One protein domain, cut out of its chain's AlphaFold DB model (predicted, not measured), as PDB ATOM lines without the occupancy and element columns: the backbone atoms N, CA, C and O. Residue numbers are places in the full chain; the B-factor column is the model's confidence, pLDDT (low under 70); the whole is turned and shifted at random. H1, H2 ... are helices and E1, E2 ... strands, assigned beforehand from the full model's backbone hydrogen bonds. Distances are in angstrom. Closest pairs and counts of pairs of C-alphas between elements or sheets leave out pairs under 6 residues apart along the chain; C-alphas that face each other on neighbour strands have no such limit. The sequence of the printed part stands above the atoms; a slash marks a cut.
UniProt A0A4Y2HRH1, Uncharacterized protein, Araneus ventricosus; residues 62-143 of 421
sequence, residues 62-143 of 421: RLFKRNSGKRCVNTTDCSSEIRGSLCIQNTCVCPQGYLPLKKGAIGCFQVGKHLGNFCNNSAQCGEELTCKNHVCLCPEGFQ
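AT A GLANCE: This is residues 62 to 143 of the 421 residues of an uncharacterized protein of Araneus ventricosus (UniProt A0A4Y2HRH1). With little regular structure, three small hairpins, E1-E2, E3-E4 and E5-E6, form a row along an elongated body, and the short helix H1 packs on E1 at one end. The 82 printed residues hold H1, then E1 to E6; each sheet is one antiparallel pair, and the class is mixed, with 23 residues in named elements. It is only just compact, close to loose: radius of gyration of the C-alphas 13.8 A, spans 45 by 24 by 18 A.

IN THESE COORDINATES: H1, residues 75 to 79, 6.1 A long, begins at C-alpha 75 (143.983, -4.779, -69.351). E1 is 86 to 88, E2 91 to 93, E3 98 to 100 at 7.0 A, E4 108 to 110 at 6.9 A, E5 130 to 132. E6, 135 to 137, ends at C-alpha 137 (117.337, -23.266, -69.792).

HOW THE PARTS SIT: In H1 the O i to N i+4 pair is within hydrogen-bond range. The closest C-alphas of H1 and E1, Thr 75 and Cys 87, are 4.6 A apart. Within range are N 93 and O 86 at 2.7 A in hairpin E1-E2, N 109 and O 99 at 2.8 A in E3-E4, N 130 and O 137 at 2.9 A in E5-E6. E4 and E5 are apart.

THE WHOLE: The farthest C-alphas, Asn 74 and Gly 141, are 45.2 A apart. The printed part has no cut; E4 to E5 is a long link. Residues 62 to 69 and 104 have pLDDT under 70.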
ATOM      1  N   ARG A  62     125.389 -11.162 -57.723       49.31
ATOM      2  CA  ARG A  62     125.938 -10.191 -56.752       49.31
ATOM      3  C   ARG A  62     127.307  -9.631 -57.156       49.31
ATOM      4  O   ARG A  62     127.592  -8.488 -56.806       49.31
ATOM      5  N   LEU A  63     128.111 -10.371 -57.924       51.53
ATOM      6  CA  LEU A  63     129.313  -9.822 -58.572       51.53
ATOM      7  C   LEU A  63     128.936  -8.903 -59.749       51.53
ATOM      8  O   LEU A  63     129.534  -7.845 -59.924       51.53
ATOM      9  N   PHE A  64     127.850  -9.217 -60.464       53.75
ATOM     10  CA  PHE A  64     127.382  -8.448 -61.625       53.75
ATOM     11  C   PHE A  64     126.856  -7.044 -61.289       53.75
ATOM     12  O   PHE A  64     126.984  -6.128 -62.108       53.75
ATOM     13  N   LYS A  65     126.258  -6.838 -60.106       53.50
ATOM     14  CA  LYS A  65     125.618  -5.551 -59.760       53.50
ATOM     15  C   LYS A  65     126.617  -4.425 -59.456       53.50
ATOM     16  O   LYS A  65     126.222  -3.263 -59.443       53.50
ATOM     17  N   ARG A  66     127.903  -4.723 -59.221       51.59
ATOM     18  CA  ARG A  66     128.889  -3.686 -58.853       51.59
ATOM     19  C   ARG A  66     129.470  -2.896 -60.030       51.59
ATOM     20  O   ARG A  66     129.924  -1.784 -59.792       51.59
ATOM     21  N   ASN A  67     129.416  -3.403 -61.267       58.00
ATOM     22  CA  ASN A  67     130.119  -2.788 -62.411       58.00
ATOM     23  C   ASN A  67     129.306  -2.712 -63.717       58.00
ATOM     24  O   ASN A  67     129.875  -2.512 -64.791       58.00
ATOM     25  N   SER A  68     127.978  -2.836 -63.658       53.44
ATOM     26  CA  SER A  68     127.118  -2.766 -64.847       53.44
ATOM     27  C   SER A  68     127.164  -1.357 -65.474       53.44
ATOM     28  O   SER A  68     126.421  -0.472 -65.066       53.44
ATOM     29  N   GLY A  69     128.056  -1.130 -66.444       67.12
ATOM     30  CA  GLY A  69     128.141   0.116 -67.224       67.12
ATOM     31  C   GLY A  69     129.487   0.844 -67.197       67.12
ATOM     32  O   GLY A  69     129.647   1.835 -67.906       67.12
ATOM     33  N   LYS A  70     130.471   0.371 -66.425       78.88
ATOM     34  CA  LYS A  70     131.833   0.910 -66.518       78.88
ATOM     35  C   LYS A  70     132.547   0.282 -67.717       78.88
ATOM     36  O   LYS A  70     132.393  -0.909 -67.962       78.88
ATOM     37  N   ARG A  71     133.295   1.111 -68.447       87.69
ATOM     38  CA  ARG A  71     134.197   0.733 -69.543       87.69
ATOM     39  C   ARG A  71     135.556   0.342 -68.963       87.69
ATOM     40  O   ARG A  71     135.989   0.989 -68.012       87.69
ATOM     41  N   CYS A  72     136.218  -0.678 -69.511       91.50
ATOM     42  CA  CYS A  72     137.573  -1.011 -69.062       91.50
ATOM     43  C   CYS A  72     138.532   0.115 -69.465       91.50
ATOM     44  O   CYS A  72     138.400   0.663 -70.560       91.50
ATOM     45  N   VAL A  73     139.456   0.479 -68.580       93.38
ATOM     46  CA  VAL A  73     140.500   1.473 -68.870       93.38
ATOM     47  C   VAL A  73     141.797   0.742 -69.191       93.38
ATOM     48  O   VAL A  73     142.451   1.052 -70.182       93.38
ATOM     49  N   ASN A  74     142.112  -0.288 -68.401       93.88
ATOM     50  CA  ASN A  74     143.339  -1.064 -68.525       93.88
ATOM     51  C   ASN A  74     143.054  -2.567 -68.659       93.88
ATOM     52  O   ASN A  74     142.049  -3.092 -68.180       93.88
ATOM     53  N   THR A  75     143.996  -3.303 -69.253       92.31
ATOM     54  CA  THR A  75     143.983  -4.779 -69.351       92.31
ATOM     55  C   THR A  75     143.851  -5.461 -67.983       92.31
ATOM     56  O   THR A  75     143.297  -6.555 -67.873       92.31
ATOM     57  N   THR A  76     144.315  -4.810 -66.916       91.44
ATOM     58  CA  THR A  76     144.173  -5.287 -65.535       91.44
ATOM     59  C   THR A  76     142.717  -5.388 -65.093       91.44
ATOM     60  O   THR A  76     142.394  -6.313 -64.359       91.44
ATOM     61  N   ASP A  77     141.839  -4.514 -65.595       89.06
ATOM     62  CA  ASP A  77     140.422  -4.469 -65.206       89.06
ATOM     63  C   ASP A  77     139.662  -5.702 -65.707       89.06
ATOM     64  O   ASP A  77     138.768  -6.209 -65.037       89.06
ATOM     65  N   CYS A  78     140.028  -6.205 -66.890       91.06
ATOM     66  CA  CYS A  78     139.468  -7.440 -67.434       91.06
ATOM     67  C   CYS A  78     140.165  -8.668 -66.823       91.06
ATOM     68  O   CYS A  78     139.518  -9.633 -66.403       91.06
ATOM     69  N   SER A  79     141.502  -8.632 -66.753       91.31
ATOM     70  CA  SER A  79     142.305  -9.802 -66.379       91.31
ATOM     71  C   SER A  79     142.239 -10.164 -64.894       91.31
ATOM     72  O   SER A  79     142.501 -11.321 -64.557       91.31
ATOM     73  N   SER A  80     141.830  -9.230 -64.023       87.88
ATOM     74  CA  SER A  80     141.528  -9.510 -62.614       87.88
ATOM     75  C   SER A  80     140.339 -10.450 -62.429       87.88
ATOM     76  O   SER A  80     140.251 -11.123 -61.405       87.88
ATOM     77  N   GLU A  81     139.423 -10.488 -63.399       85.06
ATOM     78  CA  GLU A  81     138.209 -11.301 -63.325       85.06
ATOM     79  C   GLU A  81     138.396 -12.629 -64.068       85.06
ATOM     80  O   GLU A  81     138.134 -13.692 -63.506       85.06
ATOM     81  N   ILE A  82     138.944 -12.587 -65.292       87.94
ATOM     82  CA  ILE A  82     139.338 -13.776 -66.063       87.94
ATOM     83  C   ILE A  82     140.730 -13.590 -66.650       87.94
ATOM     84  O   ILE A  82     140.970 -12.716 -67.489       87.94
ATOM     85  N   ARG A  83     141.640 -14.482 -66.253       91.25
ATOM     86  CA  ARG A  83     143.030 -14.488 -66.708       91.25
ATOM     87  C   ARG A  83     143.095 -14.625 -68.234       91.25
ATOM     88  O   ARG A  83     142.506 -15.538 -68.804       91.25
ATOM     89  N   GLY A  84     143.833 -13.723 -68.881       91.69
ATOM     90  CA  GLY A  84     144.012 -13.710 -70.339       91.69
ATOM     91  C   GLY A  84     142.983 -12.890 -71.122       91.69
ATOM     92  O   GLY A  84     143.014 -12.913 -72.347       91.69
ATOM     93  N   SER A  85     142.087 -12.158 -70.454       94.44
ATOM     94  CA  SER A  85     141.247 -11.155 -71.121       94.44
ATOM     95  C   SER A  85     142.001  -9.836 -71.340       94.44
ATOM     96  O   SER A  85     142.840  -9.442 -70.524       94.44
ATOM     97  N   LEU A  86     141.717  -9.163 -72.459       95.44
ATOM     98  CA  LEU A  86     142.386  -7.926 -72.879       95.44
ATOM     99  C   LEU A  86     141.394  -6.764 -72.952       95.44
ATOM    100  O   LEU A  86     140.286  -6.951 -73.437       95.44
ATOM    101  N   CYS A  87     141.773  -5.560 -72.518       94.94
ATOM    102  CA  CYS A  87     140.946  -4.369 -72.736       94.94
ATOM    103  C   CYS A  87     141.322  -3.729 -74.078       94.94
ATOM    104  O   CYS A  87     142.435  -3.229 -74.228       94.94
ATOM    105  N   ILE A  88     140.413  -3.748 -75.055       94.19
ATOM    106  CA  ILE A  88     140.621  -3.148 -76.380       94.19
ATOM    107  C   ILE A  88     139.484  -2.166 -76.643       94.19
ATOM    108  O   ILE A  88     138.315  -2.539 -76.581       94.19
ATOM    109  N   GLN A  89     139.824  -0.902 -76.920       93.06
ATOM    110  CA  GLN A  89     138.845   0.163 -77.185       93.06
ATOM    111  C   GLN A  89     137.730   0.214 -76.129       93.06
ATOM    112  O   GLN A  89     136.540   0.201 -76.448       93.06
ATOM    113  N   ASN A  90     138.114   0.244 -74.850       91.31
ATOM    114  CA  ASN A  90     137.180   0.317 -73.727       91.31
ATOM    115  C   ASN A  90     136.230  -0.894 -73.577       91.31
ATOM    116  O   ASN A  90     135.234  -0.809 -72.852       91.31
ATOM    117  N   THR A  91     136.522  -2.017 -74.245       90.94
ATOM    118  CA  THR A  91     135.741  -3.262 -74.187       90.94
ATOM    119  C   THR A  91     136.646  -4.447 -73.836       90.94
ATOM    120  O   THR A  91     137.722  -4.600 -74.412       90.94
ATOM    121  N   CYS A  92     136.221  -5.306 -72.903       93.12
ATOM    122  CA  CYS A  92     136.956  -6.532 -72.593       93.12
ATOM    123  C   CYS A  92     136.792  -7.560 -73.724       93.12
ATOM    124  O   CYS A  92     135.683  -8.008 -74.018       93.12
ATOM    125  N   VAL A  93     137.904  -7.954 -74.334       93.38
ATOM    126  CA  VAL A  93     138.017  -9.073 -75.269       93.38
ATOM    127  C   VAL A  93     138.339 -10.329 -74.471       93.38
ATOM    128  O   VAL A  93     139.363 -10.415 -73.789       93.38
ATOM    129  N   CYS A  94     137.424 -11.290 -74.529       93.81
ATOM    130  CA  CYS A  94     137.474 -12.504 -73.731       93.81
ATOM    131  C   CYS A  94     138.247 -13.621 -74.447       93.81
ATOM    132  O   CYS A  94     138.146 -13.733 -75.671       93.81
ATOM    133  N   PRO A  95     138.993 -14.466 -73.711       92.00
ATOM    134  CA  PRO A  95     139.645 -15.635 -74.291       92.00
ATOM    135  C   PRO A  95     138.611 -16.659 -74.790       92.00
ATOM    136  O   PRO A  95     137.433 -16.610 -74.429       92.00
ATOM    137  N   GLN A  96     139.051 -17.611 -75.616       86.12
ATOM    138  CA  GLN A  96     138.177 -18.648 -76.171       86.12
ATOM    139  C   GLN A  96     137.424 -19.400 -75.059       86.12
ATOM    140  O   GLN A  96     138.007 -19.800 -74.054       86.12
ATOM    141  N   GLY A  97     136.111 -19.580 -75.240       82.75
ATOM    142  CA  GLY A  97     135.230 -20.184 -74.232       82.75
ATOM    143  C   GLY A  97     134.638 -19.195 -73.221       82.75
ATOM    144  O   GLY A  97     133.911 -19.617 -72.322       82.75
ATOM    145  N   TYR A  98     134.898 -17.894 -73.376       88.12
ATOM    146  CA  TYR A  98     134.313 -16.828 -72.567       88.12
ATOM    147  C   TYR A  98     133.634 -15.774 -73.450       88.12
ATOM    148  O   TYR A  98     134.047 -15.541 -74.586       88.12
ATOM    149  N   LEU A  99     132.593 -15.123 -72.930       84.44
ATOM    150  CA  LEU A  99     131.858 -14.060 -73.623       84.44
ATOM    151  C   LEU A  99     131.835 -12.772 -72.798       84.44
ATOM    152  O   LEU A  99     131.825 -12.834 -71.568       84.44
ATOM    153  N   PRO A 100     131.796 -11.600 -73.455       84.50
ATOM    154  CA  PRO A 100     131.612 -10.334 -72.761       84.50
ATOM    155  C   PRO A 100     130.178 -10.228 -72.229       84.50
ATOM    156  O   PRO A 100     129.225 -10.544 -72.944       84.50
ATOM    157  N   LEU A 101     130.017  -9.749 -70.989       77.25
ATOM    158  CA  LEU A 101     128.718  -9.641 -70.302       77.25
ATOM    159  C   LEU A 101     127.647  -8.895 -71.120       77.25
ATOM    160  O   LEU A 101     126.505  -9.338 -71.213       77.25
ATOM    161  N   LYS A 102     128.018  -7.735 -71.672       78.88
ATOM    162  CA  LYS A 102     127.229  -6.862 -72.557       78.88
ATOM    163  C   LYS A 102     128.202  -5.994 -73.357       78.88
ATOM    164  O   LYS A 102     129.349  -5.822 -72.945       78.88
ATOM    165  N   LYS A 103     127.748  -5.392 -74.466       73.31
ATOM    166  CA  LYS A 103     128.535  -4.371 -75.184       73.31
ATOM    167  C   LYS A 103     128.952  -3.264 -74.203       73.31
ATOM    168  O   LYS A 103     128.096  -2.562 -73.674       73.31
ATOM    169  N   GLY A 104     130.257  -3.147 -73.955       69.88
ATOM    170  CA  GLY A 104     130.845  -2.138 -73.069       69.88
ATOM    171  C   GLY A 104     130.837  -2.455 -71.570       69.88
ATOM    172  O   GLY A 104     131.163  -1.567 -70.790       69.88
ATOM    173  N   ALA A 105     130.474  -3.671 -71.143       78.62
ATOM    174  CA  ALA A 105     130.625  -4.077 -69.744       78.62
ATOM    175  C   ALA A 105     132.054  -4.575 -69.457       78.62
ATOM    176  O   ALA A 105     132.640  -5.291 -70.272       78.62
ATOM    177  N   ILE A 106     132.591  -4.227 -68.284       81.00
ATOM    178  CA  ILE A 106     133.793  -4.858 -67.724       81.00
ATOM    179  C   ILE A 106     133.401  -6.249 -67.236       81.00
ATOM    180  O   ILE A 106     132.502  -6.380 -66.405       81.00
ATOM    181  N   GLY A 107     134.058  -7.267 -67.777       82.31
ATOM    182  CA  GLY A 107     133.891  -8.641 -67.334       82.31
ATOM    183  C   GLY A 107     133.603  -9.596 -68.483       82.31
ATOM    184  O   GLY A 107     132.819  -9.329 -69.401       82.31
ATOM    185  N   CYS A 108     134.253 -10.744 -68.391       86.00
ATOM    186  CA  CYS A 108     133.965 -11.905 -69.206       86.00
ATOM    187  C   CYS A 108     133.184 -12.907 -68.342       86.00
ATOM    188  O   CYS A 108     133.277 -12.894 -67.116       86.00
ATOM    189  N   PHE A 109     132.412 -13.790 -68.954       84.12
ATOM    190  CA  PHE A 109     131.816 -14.928 -68.261       84.12
ATOM    191  C   PHE A 109     132.113 -16.201 -69.035       84.12
ATOM    192  O   PHE A 109     132.222 -16.178 -70.262       84.12
ATOM    193  N   GLN A 110     132.284 -17.308 -68.318       82.31
ATOM    194  CA  GLN A 110     132.524 -18.597 -68.950       82.31
ATOM    195  C   GLN A 110     131.256 -19.031 -69.680       82.31
ATOM    196  O   GLN A 110     130.176 -19.070 -69.087       82.31
ATOM    197  N   VAL A 111     131.391 -19.373 -70.959       80.25
ATOM    198  CA  VAL A 111     130.306 -19.990 -71.717       80.25
ATOM    199  C   VAL A 111     130.145 -21.401 -71.189       80.25
ATOM    200  O   VAL A 111     130.916 -22.306 -71.506       80.25
ATOM    201  N   GLY A 112     129.191 -21.566 -70.287       72.62
ATOM    202  CA  GLY A 112     128.990 -22.837 -69.631       72.62
ATOM    203  C   GLY A 112     127.954 -23.670 -70.371       72.62
ATOM    204  O   GLY A 112     126.826 -23.238 -70.573       72.62
ATOM    205  N   LYS A 113     128.312 -24.919 -70.679       83.69
ATOM    206  CA  LYS A 113     127.398 -25.922 -71.255       83.69
ATOM    207  C   LYS A 113     126.309 -26.387 -70.278       83.69
ATOM    208  O   LYS A 113     125.483 -27.218 -70.636       83.69
ATOM    209  N   HIS A 114     126.331 -25.891 -69.043       87.25
ATOM    210  CA  HIS A 114     125.404 -26.279 -67.984       87.25
ATOM    211  C   HIS A 114     124.236 -25.302 -67.845       87.25
ATOM    212  O   HIS A 114     124.308 -24.135 -68.231       87.25
ATOM    213  N   LEU A 115     123.162 -25.791 -67.239       90.00
ATOM    214  CA  LEU A 115     121.954 -25.024 -66.994       90.00
ATOM    215  C   LEU A 115     122.197 -23.833 -66.055       90.00
ATOM    216  O   LEU A 115     122.913 -23.948 -65.060       90.00
ATOM    217  N   GLY A 116     121.564 -22.699 -66.360       87.94
ATOM    218  CA  GLY A 116     121.701 -21.446 -65.615       87.94
ATOM    219  C   GLY A 116     122.901 -20.592 -66.031       87.94
ATOM    220  O   GLY A 116     123.012 -19.456 -65.575       87.94
ATOM    221  N   ASN A 117     123.773 -21.099 -66.906       88.75
ATOM    222  CA  ASN A 117     124.860 -20.299 -67.461       88.75
ATOM    223  C   ASN A 117     124.349 -19.317 -68.507       88.75
ATOM    224  O   ASN A 117     123.317 -19.536 -69.139       88.75
ATOM    225  N   PHE A 118     125.102 -18.241 -68.697       86.50
ATOM    226  CA  PHE A 118     124.779 -17.241 -69.698       86.50
ATOM    227  C   PHE A 118     125.110 -17.726 -71.110       86.50
ATOM    228  O   PHE A 118     126.078 -18.458 -71.326       86.50
ATOM    229  N   CYS A 119     124.311 -17.284 -72.074       90.88
ATOM    230  CA  CYS A 119     124.438 -17.646 -73.479       90.88
ATOM    231  C   CYS A 119     123.974 -16.501 -74.391       90.88
ATOM    232  O   CYS A 119     123.166 -15.657 -74.013       90.88
ATOM    233  N   ASN A 120     124.475 -16.484 -75.619       89.62
ATOM    234  CA  ASN A 120     124.026 -15.609 -76.703       89.62
ATOM    235  C   ASN A 120     123.219 -16.375 -77.755       89.62
ATOM    236  O   ASN A 120     122.375 -15.786 -78.421       89.62
ATOM    237  N   ASN A 121     123.475 -17.675 -77.913       92.38
ATOM    238  CA  ASN A 121     122.731 -18.561 -78.803       92.38
ATOM    239  C   ASN A 121     122.652 -19.977 -78.206       92.38
ATOM    240  O   ASN A 121     123.385 -20.310 -77.275       92.38
ATOM    241  N   SER A 122     121.758 -20.819 -78.727       91.44
ATOM    242  CA  SER A 122     121.552 -22.174 -78.190       91.44
ATOM    243  C   SER A 122     122.743 -23.110 -78.401       91.44
ATOM    244  O   SER A 122     122.915 -24.017 -77.605       91.44
ATOM    245  N   ALA A 123     123.612 -22.861 -79.389       89.75
ATOM    246  CA  ALA A 123     124.818 -23.669 -79.620       89.75
ATOM    247  C   ALA A 123     125.861 -23.555 -78.489       89.75
ATOM    248  O   ALA A 123     126.785 -24.361 -78.398       89.75
ATOM    249  N   GLN A 124     125.738 -22.528 -77.645       88.94
ATOM    250  CA  GLN A 124     126.571 -22.329 -76.457       88.94
ATOM    251  C   GLN A 124     126.053 -23.086 -75.233       88.94
ATOM    252  O   GLN A 124     126.818 -23.367 -74.309       88.94
ATOM    253  N   CYS A 125     124.764 -23.414 -75.234       89.88
ATOM    254  CA  CYS A 125     124.179 -24.332 -74.279       89.88
ATOM    255  C   CYS A 125     124.489 -25.766 -74.747       89.88
ATOM    256  O   CYS A 125     124.685 -25.996 -75.938       89.88
ATOM    257  N   GLY A 126     124.626 -26.736 -73.835       88.00
ATOM    258  CA  GLY A 126     124.816 -28.139 -74.238       88.00
ATOM    259  C   GLY A 126     123.692 -28.635 -75.165       88.00
ATOM    260  O   GLY A 126     122.651 -27.992 -75.250       88.00
ATOM    261  N   GLU A 127     123.876 -29.785 -75.823       88.38
ATOM    262  CA  GLU A 127     122.932 -30.317 -76.836       88.38
ATOM    263  C   GLU A 127     121.475 -30.424 -76.346       88.38
ATOM    264  O   GLU A 127     120.541 -30.322 -77.135       88.38
ATOM    265  N   GLU A 128     121.272 -30.567 -75.038       89.38
ATOM    266  CA  GLU A 128     119.958 -30.723 -74.404       89.38
ATOM    267  C   GLU A 128     119.363 -29.411 -73.858       89.38
ATOM    268  O   GLU A 128     118.336 -29.429 -73.176       89.38
ATOM    269  N   LEU A 129     120.005 -28.264 -74.094       93.81
ATOM    270  CA  LEU A 129     119.649 -26.975 -73.498       93.81
ATOM    271  C   LEU A 129     119.376 -25.913 -74.567       93.81
ATOM    272  O   LEU A 129     120.013 -25.865 -75.614       93.81
ATOM    273  N   THR A 130     118.443 -25.005 -74.285       95.12
ATOM    274  CA  THR A 130     118.105 -23.883 -75.174       95.12
ATOM    275  C   THR A 130     118.452 -22.558 -74.509       95.12
ATOM    276  O   THR A 130     118.204 -22.361 -73.319       95.12
ATOM    277  N   CYS A 131     119.012 -21.622 -75.278       95.25
ATOM    278  CA  CYS A 131     119.295 -20.281 -74.783       95.25
ATOM    279  C   CYS A 131     118.032 -19.413 -74.836       95.25
ATOM    280  O   CYS A 131     117.566 -19.074 -75.923       95.25
ATOM    281  N   LYS A 132     117.483 -19.023 -73.679       94.75
ATOM    282  CA  LYS A 132     116.311 -18.134 -73.590       94.75
ATOM    283  C   LYS A 132     116.613 -17.009 -72.602       94.75
ATOM    284  O   LYS A 132     117.053 -17.263 -71.485       94.75
ATOM    285  N   ASN A 133     116.417 -15.758 -73.022       93.38
ATOM    286  CA  ASN A 133     116.765 -14.558 -72.242       93.38
ATOM    287  C   ASN A 133     118.232 -14.525 -71.774       93.38
ATOM    288  O   ASN A 133     118.521 -14.164 -70.636       93.38
ATOM    289  N   HIS A 134     119.152 -14.917 -72.656       89.31
ATOM    290  CA  HIS A 134     120.586 -15.022 -72.379       89.31
ATOM    291  C   HIS A 134     120.981 -16.011 -71.276       89.31
ATOM    292  O   HIS A 134     122.087 -15.917 -70.752       89.31
ATOM    293  N   VAL A 135     120.112 -16.958 -70.920       90.62
ATOM    294  CA  VAL A 135     120.400 -18.015 -69.946       90.62
ATOM    295  C   VAL A 135     120.068 -19.376 -70.558       90.62
ATOM    296  O   VAL A 135     119.037 -19.540 -71.211       90.62
ATOM    297  N   CYS A 136     120.944 -20.358 -70.362       93.31
ATOM    298  CA  CYS A 136     120.707 -21.735 -70.773       93.31
ATOM    299  C   CYS A 136     119.640 -22.355 -69.872       93.31
ATOM    300  O   CYS A 136     119.865 -22.561 -68.676       93.31
ATOM    301  N   LEU A 137     118.483 -22.654 -70.454       94.62
ATOM    302  CA  LEU A 137     117.337 -23.266 -69.792       94.62
ATOM    303  C   LEU A 137     116.996 -24.600 -70.462       94.62
ATOM    304  O   LEU A 137     117.445 -24.893 -71.571       94.62
ATOM    305  N   CYS A 138     116.185 -25.408 -69.783       94.94
ATOM    306  CA  CYS A 138     115.610 -26.589 -70.411       94.94
ATOM    307  C   CYS A 138     114.714 -26.171 -71.593       94.94
ATOM    308  O   CYS A 138     114.004 -25.165 -71.478       94.94
ATOM    309  N   PRO A 139     114.729 -26.920 -72.709       92.44
ATOM    310  CA  PRO A 139     113.823 -26.691 -73.825       92.44
ATOM    311  C   PRO A 139     112.357 -26.794 -73.387       92.44
ATOM    312  O   PRO A 139     112.026 -27.357 -72.340       92.44
ATOM    313  N   GLU A 140     111.452 -26.230 -74.186       85.25
ATOM    314  CA  GLU A 140     110.023 -26.270 -73.875       85.25
ATOM    315  C   GLU A 140     109.528 -27.721 -73.790       85.25
ATOM    316  O   GLU A 140     109.826 -28.556 -74.641       85.25
ATOM    317  N   GLY A 141     108.796 -28.034 -72.718       79.88
ATOM    318  CA  GLY A 141     108.380 -29.404 -72.413       79.88
ATOM    319  C   GLY A 141     109.391 -30.220 -71.603       79.88
ATOM    320  O   GLY A 141     109.112 -31.382 -71.325       79.88
ATOM    321  N   PHE A 142     110.515 -29.644 -71.174       88.56
ATOM    322  CA  PHE A 142     111.458 -30.271 -70.246       88.56
ATOM    323  C   PHE A 142     111.448 -29.537 -68.904       88.56
ATOM    324  O   PHE A 142     111.313 -28.313 -68.844       88.56
ATOM    325  N   GLN A 143     111.596 -30.281 -67.810       83.50
ATOM    326  CA  GLN A 143     111.724 -29.714 -66.470       83.50
ATOM    327  C   GLN A 143     113.113 -29.934 -65.898       83.50
ATOM    328  O   GLN A 143     113.737 -30.981 -66.075       83.50
TER     329      GLN A 143